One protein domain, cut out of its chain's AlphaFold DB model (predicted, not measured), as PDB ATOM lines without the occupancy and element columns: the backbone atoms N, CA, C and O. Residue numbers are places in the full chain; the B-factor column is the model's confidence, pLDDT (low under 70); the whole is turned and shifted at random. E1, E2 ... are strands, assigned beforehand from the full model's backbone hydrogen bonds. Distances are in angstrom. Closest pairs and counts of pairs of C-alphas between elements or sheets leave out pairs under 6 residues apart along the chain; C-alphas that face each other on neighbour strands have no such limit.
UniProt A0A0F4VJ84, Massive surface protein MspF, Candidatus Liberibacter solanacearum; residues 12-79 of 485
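What this domain is: This is residues 12 to 79 of the 485 residues of the protein "Massive surface protein MspF" of Candidatus Liberibacter solanacearum (UniProt A0A0F4VJ84). A small sandwich: a strongly twisted sheet of four strands is face to face with a smaller sheet of three, and the strands of the two are crossed at 45 degrees. The turns of two hairpins, E3 with E4 and E5 with E6, lie at opposite ends of the long axis. The 68 printed residues hold seven named strands, E1 to E7 in chain order, and no named helix; the sheets, E1 - E7 - E3 - E4 and E2 - E6 - E5, are antiparallel. The class is all strand, though only 33 residues are in named elements, under half; the whole is compact, radius of gyration of the C-alphas 10.9 A, spans 32 by 21 by 21 A.

How they stand to each other: Start in the larger sheet, only just strongly twisted with C-alphas up to 4.0 A off its plane, at the inner strands E7, residues 73 to 78, and E3, residues 34 to 40: N 37 and O 75 are 2.8 A apart, within hydrogen-bond range. Edge strand E1, residues 12 to 16, pairs with E7 through N 13 and O 76, 2.8 A. Edge strand E4, residues 43 to 46, forms a hairpin with E3; see N 38 and O 45, 2.7 A. In the other sheet, E6, residues 61 to 64, has E5, residues 53 to 56, as its hairpin partner, with N 54 and O 63 at 2.8 A, and E2, residues 21 to 23, with N 22 and O 62 at 2.8 A. Between the sheets, the closest C-alphas of E3 and E5, Val 34 and Val 55, are 7.7 A apart; E1 and E5 are apart.

Where its parts are: Find C-alpha 12 at (155.435, 174.010, 105.550), where E1 begins its 13.9 A. E3 runs 19.9 A from C-alpha 34 at (157.521, 167.005, 111.565), and E7 16.8 A to C-alpha 78 at (159.187, 169.213, 107.833).

The domain as a whole: The C-alphas farthest apart, Glu 42 and Asp 58, are 33.0 A apart. The printed part has no cut and no long link; no printed residue is under pLDDT 70.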
ATOM      1  N   SER A  12     156.075 173.372 104.402       85.69
ATOM      2  CA  SER A  12     155.435 174.010 105.550       85.69
ATOM      3  C   SER A  12     153.998 174.404 105.231       85.69
ATOM      4  O   SER A  12     153.654 174.658 104.074       85.69
ATOM      5  N   ILE A  13     153.159 174.451 106.259       87.25
ATOM      6  CA  ILE A  13     151.770 174.892 106.182       87.25
ATOM      7  C   ILE A  13     151.382 175.612 107.469       87.25
ATOM      8  O   ILE A  13     151.934 175.341 108.529       87.25
ATOM      9  N   SER A  14     150.433 176.540 107.377       90.56
ATOM     10  CA  SER A  14     149.845 177.189 108.545       90.56
ATOM     11  C   SER A  14     148.335 177.016 108.556       90.56
ATOM     12  O   SER A  14     147.678 177.206 107.532       90.56
ATOM     13  N   TYR A  15     147.800 176.725 109.733       88.44
ATOM     14  CA  TYR A  15     146.381 176.606 110.024       88.44
ATOM     15  C   TYR A  15     145.972 177.633 111.074       88.44
ATOM     16  O   TYR A  15     146.742 177.949 111.970       88.44
ATOM     17  N   VAL A  16     144.740 178.130 110.991       90.19
ATOM     18  CA  VAL A  16     144.119 178.834 112.121       90.19
ATOM     19  C   VAL A  16     143.559 177.787 113.069       90.19
ATOM     20  O   VAL A  16     142.904 176.838 112.619       90.19
ATOM     21  N   CYS A  17     143.807 177.955 114.365       88.50
ATOM     22  CA  CYS A  17     143.557 176.900 115.323       88.50
ATOM     23  C   CYS A  17     142.075 176.779 115.677       88.50
ATOM     24  O   CYS A  17     141.617 177.358 116.649       88.50
ATOM     25  N   THR A  18     141.295 176.059 114.874       84.25
ATOM     26  CA  THR A  18     139.840 175.902 115.085       84.25
ATOM     27  C   THR A  18     139.439 174.492 115.526       84.25
ATOM     28  O   THR A  18     138.287 174.257 115.880       84.25
ATOM     29  N   THR A  19     140.384 173.552 115.520       87.62
ATOM     30  CA  THR A  19     140.198 172.121 115.809       87.62
ATOM     31  C   THR A  19     141.470 171.552 116.443       87.62
ATOM     32  O   THR A  19     142.511 172.189 116.408       87.62
ATOM     33  N   SER A  20     141.430 170.365 117.035       89.56
ATOM     34  CA  SER A  20     142.642 169.703 117.529       89.56
ATOM     35  C   SER A  20     143.316 168.832 116.464       89.56
ATOM     36  O   SER A  20     144.331 168.222 116.755       89.56
ATOM     37  N   HIS A  21     142.778 168.745 115.242       91.81
ATOM     38  CA  HIS A  21     143.266 167.833 114.199       91.81
ATOM     39  C   HIS A  21     143.545 168.573 112.885       91.81
ATOM     40  O   HIS A  21     142.660 169.250 112.359       91.81
ATOM     41  N   TYR A  22     144.745 168.402 112.330       91.50
ATOM     42  CA  TYR A  22     145.231 169.124 111.152       91.50
ATOM     43  C   TYR A  22     145.873 168.179 110.144       91.50
ATOM     44  O   TYR A  22     146.665 167.320 110.509       91.50
ATOM     45  N   ILE A  23     145.561 168.367 108.866       91.44
ATOM     46  CA  ILE A  23     146.130 167.563 107.779       91.44
ATOM     47  C   ILE A  23     147.537 168.077 107.459       91.44
ATOM     48  O   ILE A  23     147.767 169.278 107.395       91.44
ATOM     49  N   ILE A  24     148.481 167.183 107.201       90.62
ATOM     50  CA  ILE A  24     149.782 167.507 106.623       90.62
ATOM     51  C   ILE A  24     149.707 167.141 105.134       90.62
ATOM     52  O   ILE A  24     149.589 165.967 104.794       90.62
ATOM     53  N   PRO A  25     149.749 168.114 104.203       85.56
ATOM     54  CA  PRO A  25     149.436 167.873 102.790       85.56
ATOM     55  C   PRO A  25     150.596 167.255 101.992       85.56
ATOM     56  O   PRO A  25     150.605 167.309 100.761       85.56
ATOM     57  N   TRP A  26     151.608 166.716 102.667       84.88
ATOM     58  CA  TRP A  26     152.752 166.069 102.043       84.88
ATOM     59  C   TRP A  26     153.075 164.754 102.738       84.88
ATOM     60  O   TRP A  26     152.843 164.605 103.930       84.88
ATOM     61  N   ASN A  27     153.653 163.820 101.986       83.06
ATOM     62  CA  ASN A  27     154.073 162.533 102.532       83.06
ATOM     63  C   ASN A  27     155.372 162.691 103.327       83.06
ATOM     64  O   ASN A  27     156.318 163.321 102.834       83.06
ATOM     65  N   PHE A  28     155.409 162.066 104.500       82.38
ATOM     66  CA  PHE A  28     156.566 161.918 105.377       82.38
ATOM     67  C   PHE A  28     156.506 160.518 106.005       82.38
ATOM     68  O   PHE A  28     155.445 160.076 106.436       82.38
ATOM     69  N   ASP A  29     157.640 159.821 106.037       81.94
ATOM     70  CA  ASP A  29     157.708 158.439 106.537       81.94
ATOM     71  C   ASP A  29     158.122 158.369 108.020       81.94
ATOM     72  O   ASP A  29     157.986 157.332 108.663       81.94
ATOM     73  N   ASP A  30     158.649 159.471 108.563       82.12
ATOM     74  CA  ASP A  30     159.143 159.575 109.935       82.12
ATOM     75  C   ASP A  30     158.459 160.760 110.634       82.12
ATOM     76  O   ASP A  30     158.704 161.912 110.257       82.12
ATOM     77  N   PRO A  31     157.618 160.527 111.657       83.06
ATOM     78  CA  PRO A  31     156.875 161.596 112.316       83.06
ATOM     79  C   PRO A  31     157.785 162.551 113.099       83.06
ATOM     80  O   PRO A  31     157.397 163.690 113.340       83.06
ATOM     81  N   THR A  32     159.009 162.137 113.451       81.12
ATOM     82  CA  THR A  32     159.977 162.980 114.179       81.12
ATOM     83  C   THR A  32     160.602 164.066 113.296       81.12
ATOM     84  O   THR A  32     161.258 164.985 113.790       81.12
ATOM     85  N   THR A  33     160.376 163.985 111.982       82.19
ATOM     86  CA  THR A  33     160.772 165.019 111.018       82.19
ATOM     87  C   THR A  33     159.763 166.161 110.933       82.19
ATOM     88  O   THR A  33     160.071 167.201 110.349       82.19
ATOM     89  N   VAL A  34     158.575 165.993 111.522       86.88
ATOM     90  CA  VAL A  34     157.521 167.005 111.565       86.88
ATOM     91  C   VAL A  34     157.661 167.836 112.833       86.88
ATOM     92  O   VAL A  34     157.620 167.323 113.947       86.88
ATOM     93  N   HIS A  35     157.763 169.146 112.648       87.69
ATOM     94  CA  HIS A  35     157.804 170.141 113.711       87.69
ATOM     95  C   HIS A  35     156.557 171.010 113.639       87.69
ATOM     96  O   HIS A  35     156.008 171.243 112.557       87.69
ATOM     97  N   ALA A  36     156.131 171.521 114.787       88.88
ATOM     98  CA  ALA A  36     155.015 172.443 114.870       88.88
ATOM     99  C   ALA A  36     155.346 173.613 115.802       88.88
ATOM    100  O   ALA A  36     156.088 173.464 116.768       88.88
ATOM    101  N   GLU A  37     154.803 174.788 115.510       89.88
ATOM    102  CA  GLU A  37     154.889 175.971 116.360       89.88
ATOM    103  C   GLU A  37     153.545 176.709 116.379       89.88
ATOM    104  O   GLU A  37     152.847 176.797 115.367       89.88
ATOM    105  N   LEU A  38     153.162 177.230 117.540       90.00
ATOM    106  CA  LEU A  38     151.951 178.010 117.737       90.00
ATOM    107  C   LEU A  38     152.291 179.503 117.715       90.00
ATOM    108  O   LEU A  38     153.032 180.022 118.551       90.00
ATOM    109  N   ILE A  39     151.727 180.213 116.750       85.50
ATOM    110  CA  ILE A  39     151.911 181.646 116.559       85.50
ATOM    111  C   ILE A  39     150.784 182.374 117.293       85.50
ATOM    112  O   ILE A  39     149.614 182.305 116.900       85.50
ATOM    113  N   LYS A  40     151.156 183.092 118.358       84.50
ATOM    114  CA  LYS A  40     150.270 183.929 119.177       84.50
ATOM    115  C   LYS A  40     150.619 185.396 118.923       84.50
ATOM    116  O   LYS A  40     151.583 185.927 119.471       84.50
ATOM    117  N   GLY A  41     149.860 186.060 118.051       77.75
ATOM    118  CA  GLY A  41     150.179 187.426 117.620       77.75
ATOM    119  C   GLY A  41     151.457 187.474 116.772       77.75
ATOM    120  O   GLY A  41     151.475 186.927 115.673       77.75
ATOM    121  N   GLU A  42     152.512 188.131 117.266       74.00
ATOM    122  CA  GLU A  42     153.832 188.193 116.605       74.00
ATOM    123  C   GLU A  42     154.845 187.174 117.166       74.00
ATOM    124  O   GLU A  42     155.964 187.070 116.660       74.00
ATOM    125  N   GLU A  43     154.476 186.422 118.207       78.44
ATOM    126  CA  GLU A  43     155.374 185.490 118.889       78.44
ATOM    127  C   GLU A  43     155.143 184.046 118.430       78.44
ATOM    128  O   GLU A  43     154.019 183.541 118.465       78.44
ATOM    129  N   SER A  44     156.228 183.373 118.031       80.81
ATOM    130  CA  SER A  44     156.220 181.943 117.716       80.81
ATOM    131  C   SER A  44     156.627 181.113 118.934       80.81
ATOM    132  O   SER A  44     157.673 181.369 119.538       80.81
ATOM    133  N   HIS A  45     155.807 180.117 119.266       82.50
ATOM    134  CA  HIS A  45     156.020 179.175 120.358       82.50
ATOM    135  C   HIS A  45     156.211 177.767 119.780       82.50
ATOM    136  O   HIS A  45     155.229 177.164 119.351       82.50
ATOM    137  N   PRO A  46     157.441 177.237 119.721       86.00
ATOM    138  CA  PRO A  46     157.671 175.884 119.226       86.00
ATOM    139  C   PRO A  46     157.013 174.854 120.143       86.00
ATOM    140  O   PRO A  46     157.033 175.026 121.359       86.00
ATOM    141  N   LEU A  47     156.439 173.815 119.538       85.12
ATOM    142  CA  LEU A  47     155.721 172.749 120.225       85.12
ATOM    143  C   LEU A  47     156.580 171.490 120.341       85.12
ATOM    144  O   LEU A  47     157.353 171.166 119.436       85.12
ATOM    145  N   GLU A  48     156.412 170.757 121.437       83.06
ATOM    146  CA  GLU A  48     157.119 169.504 121.699       83.06
ATOM    147  C   GLU A  48     156.342 168.277 121.187       83.06
ATOM    148  O   GLU A  48     155.180 168.043 121.535       83.06
ATOM    149  N   TYR A  49     156.992 167.473 120.337       83.44
ATOM    150  CA  TYR A  49     156.415 166.242 119.790       83.44
ATOM    151  C   TYR A  49     156.211 165.197 120.897       83.44
ATOM    152  O   TYR A  49     157.128 164.898 121.657       83.44
ATOM    153  N   GLY A  50     155.020 164.602 120.957       77.94
ATOM    154  CA  GLY A  50     154.607 163.612 121.954       77.94
ATOM    155  C   GLY A  50     153.916 164.208 123.183       77.94
ATOM    156  O   GLY A  50     153.079 163.530 123.777       77.94
ATOM    157  N   GLU A  51     154.208 165.464 123.530       79.81
ATOM    158  CA  GLU A  51     153.591 166.156 124.670       79.81
ATOM    159  C   GLU A  51     152.535 167.171 124.228       79.81
ATOM    160  O   GLU A  51     151.404 167.153 124.714       79.81
ATOM    161  N   GLU A  52     152.880 168.035 123.272       86.56
ATOM    162  CA  GLU A  52     152.024 169.137 122.828       86.56
ATOM    163  C   GLU A  52     151.376 168.875 121.469       86.56
ATOM    164  O   GLU A  52     150.350 169.478 121.143       86.56
ATOM    165  N   PHE A  53     151.932 167.950 120.686       92.38
ATOM    166  CA  PHE A  53     151.300 167.425 119.481       92.38
ATOM    167  C   PHE A  53     151.778 166.006 119.158       92.38
ATOM    168  O   PHE A  53     152.877 165.606 119.527       92.38
ATOM    169  N   THR A  54     150.976 165.250 118.418       92.25
ATOM    170  CA  THR A  54     151.353 163.951 117.841       92.25
ATOM    171  C   THR A  54     151.059 163.934 116.352       92.25
ATOM    172  O   THR A  54     150.290 164.753 115.852       92.25
ATOM    173  N   VAL A  55     151.688 163.012 115.627       90.50
ATOM    174  CA  VAL A  55     151.515 162.886 114.181       90.50
ATOM    175  C   VAL A  55     151.298 161.426 113.815       90.50
ATOM    176  O   VAL A  55     152.079 160.566 114.222       90.50
ATOM    177  N   ASP A  56     150.250 161.179 113.039       89.06
ATOM    178  CA  ASP A  56     149.957 159.920 112.370       89.06
ATOM    179  C   ASP A  56     150.493 159.984 110.931       89.06
ATOM    180  O   ASP A  56     150.047 160.805 110.124       89.06
ATOM    181  N   CYS A  57     151.490 159.151 110.627       83.62
ATOM    182  CA  CYS A  57     152.107 159.074 109.303       83.62
ATOM    183  C   CYS A  57     151.211 158.409 108.257       83.62
ATOM    184  O   CYS A  57     151.281 158.783 107.087       83.62
ATOM    185  N   ASP A  58     150.383 157.442 108.661       81.50
ATOM    186  CA  ASP A  58     149.538 156.680 107.739       81.50
ATOM    187  C   ASP A  58     148.366 157.544 107.257       81.50
ATOM    188  O   ASP A  58     147.986 157.504 106.084       81.50
ATOM    189  N   GLU A  59     147.820 158.366 108.155       81.44
ATOM    190  CA  GLU A  59     146.735 159.301 107.846       81.44
ATOM    191  C   GLU A  59     147.229 160.695 107.427       81.44
ATOM    192  O   GLU A  59     146.444 161.503 106.926       81.44
ATOM    193  N   GLY A  60     148.520 160.996 107.613       87.81
ATOM    194  CA  GLY A  60     149.088 162.321 107.361       87.81
ATOM    195  C   GLY A  60     148.463 163.394 108.255       87.81
ATOM    196  O   GLY A  60     148.178 164.498 107.793       87.81
ATOM    197  N   MET A  61     148.196 163.066 109.522       91.75
ATOM    198  CA  MET A  61     147.406 163.891 110.442       91.75
ATOM    199  C   MET A  61     148.204 164.288 111.681       91.75
ATOM    200  O   MET A  61     148.746 163.442 112.380       91.75
ATOM    201  N   LEU A  62     148.215 165.580 112.001       93.88
ATOM    202  CA  LEU A  62     148.724 166.121 113.256       93.88
ATOM    203  C   LEU A  62     147.576 166.334 114.245       93.88
ATOM    204  O   LEU A  62     146.592 167.004 113.929       93.88
ATOM    205  N   THR A  63     147.731 165.818 115.460       94.50
ATOM    206  CA  THR A  63     146.824 166.069 116.583       94.50
ATOM    207  C   THR A  63     147.488 167.005 117.581       94.50
ATOM    208  O   THR A  63     148.538 166.693 118.130       94.50
ATOM    209  N   LEU A  64     146.880 168.163 117.812       93.38
ATOM    210  CA  LEU A  64     147.318 169.156 118.780       93.38
ATOM    211  C   LEU A  64     146.772 168.784 120.164       93.38
ATOM    212  O   LEU A  64     145.566 168.600 120.329       93.38
ATOM    213  N   LEU A  65     147.669 168.659 121.139       91.31
ATOM    214  CA  LEU A  65     147.367 168.257 122.517       91.31
ATOM    215  C   LEU A  65     147.408 169.436 123.499       91.31
ATOM    216  O   LEU A  65     146.904 169.320 124.614       91.31
ATOM    217  N   THR A  66     148.002 170.558 123.088       86.81
ATOM    218  CA  THR A  66     148.082 171.788 123.885       86.81
ATOM    219  C   THR A  66     146.855 172.683 123.697       86.81
ATOM    220  O   THR A  66     146.186 172.641 122.660       86.81
ATOM    221  N   ASP A  67     146.576 173.527 124.690       85.56
ATOM    222  CA  ASP A  67     145.495 174.508 124.627       85.56
ATOM    223  C   ASP A  67     145.823 175.631 123.630       85.56
ATOM    224  O   ASP A  67     146.911 176.217 123.628       85.56
ATOM    225  N   TYR A  68     144.837 175.985 122.808       86.44
ATOM    226  CA  TYR A  68     144.941 177.042 121.805       86.44
ATOM    227  C   TYR A  68     143.687 177.919 121.809       86.44
ATOM    228  O   TYR A  68     142.587 177.479 122.148       86.44
ATOM    229  N   ASN A  69     143.839 179.176 121.392       84.69
ATOM    230  CA  ASN A  69     142.699 180.035 121.093       84.69
ATOM    231  C   ASN A  69     142.313 179.923 119.620       84.69
ATOM    232  O   ASN A  69     143.161 179.740 118.750       84.69
ATOM    233  N   ASN A  70     141.040 180.187 119.315       80.50
ATOM    234  CA  ASN A  70     140.532 180.194 117.937       80.50
ATOM    235  C   ASN A  70     141.167 181.266 117.024       80.50
ATOM    236  O   ASN A  70     140.905 181.287 115.823       80.50
ATOM    237  N   SER A  71     141.963 182.175 117.591       80.31
ATOM    238  CA  SER A  71     142.744 183.194 116.885       80.31
ATOM    239  C   SER A  71     144.210 182.813 116.666       80.31
ATOM    240  O   SER A  71     144.906 183.519 115.937       80.31
ATOM    241  N   ASP A  72     144.693 181.751 117.312       87.69
ATOM    242  CA  ASP A  72     146.091 181.332 117.223       87.69
ATOM    243  C   ASP A  72     146.337 180.649 115.873       87.69
ATOM    244  O   ASP A  72     145.423 180.084 115.265       87.69
ATOM    245  N   SER A  73     147.570 180.701 115.370       88.88
ATOM    246  CA  SER A  73     147.935 180.039 114.112       88.88
ATOM    247  C   SER A  73     148.953 178.937 114.355       88.88
ATOM    248  O   SER A  73     150.041 179.202 114.844       88.88
ATOM    249  N   LEU A  74     148.623 177.704 113.991       92.00
ATOM    250  CA  LEU A  74     149.532 176.570 114.035       92.00
ATOM    251  C   LEU A  74     150.355 176.552 112.749       92.00
ATOM    252  O   LEU A  74     149.787 176.487 111.663       92.00
ATOM    253  N   HIS A  75     151.674 176.592 112.850       89.50
ATOM    254  CA  HIS A  75     152.587 176.407 111.730       89.50
ATOM    255  C   HIS A  75     153.259 175.040 111.845       89.50
ATOM    256  O   HIS A  75     153.835 174.720 112.875       89.50
ATOM    257  N   ILE A  76     153.165 174.231 110.793       90.50
ATOM    258  CA  ILE A  76     153.705 172.871 110.716       90.50
ATOM    259  C   ILE A  76     154.752 172.856 109.612       90.50
ATOM    260  O   ILE A  76     154.506 173.384 108.524       90.50
ATOM    261  N   PHE A  77     155.905 172.243 109.856       87.00
ATOM    262  CA  PHE A  77     156.979 172.164 108.875       87.00
ATOM    263  C   PHE A  77     157.804 170.884 109.018       87.00
ATOM    264  O   PHE A  77     157.989 170.359 110.110       87.00
ATOM    265  N   GLU A  78     158.299 170.378 107.892       84.56
ATOM    266  CA  GLU A  78     159.187 169.213 107.833       84.56
ATOM    267  C   GLU A  78     160.653 169.678 107.872       84.56
ATOM    268  O   GLU A  78     161.017 170.625 107.171       84.56
ATOM    269  N   GLY A  79     161.507 169.046 108.681       75.19
ATOM    270  CA  GLY A  79     162.929 169.391 108.745       75.19
ATOM    271  C   GLY A  79     163.758 168.559 109.727       75.19
ATOM    272  O   GLY A  79     163.236 167.820 110.557       75.19
TER     273      GLY A  79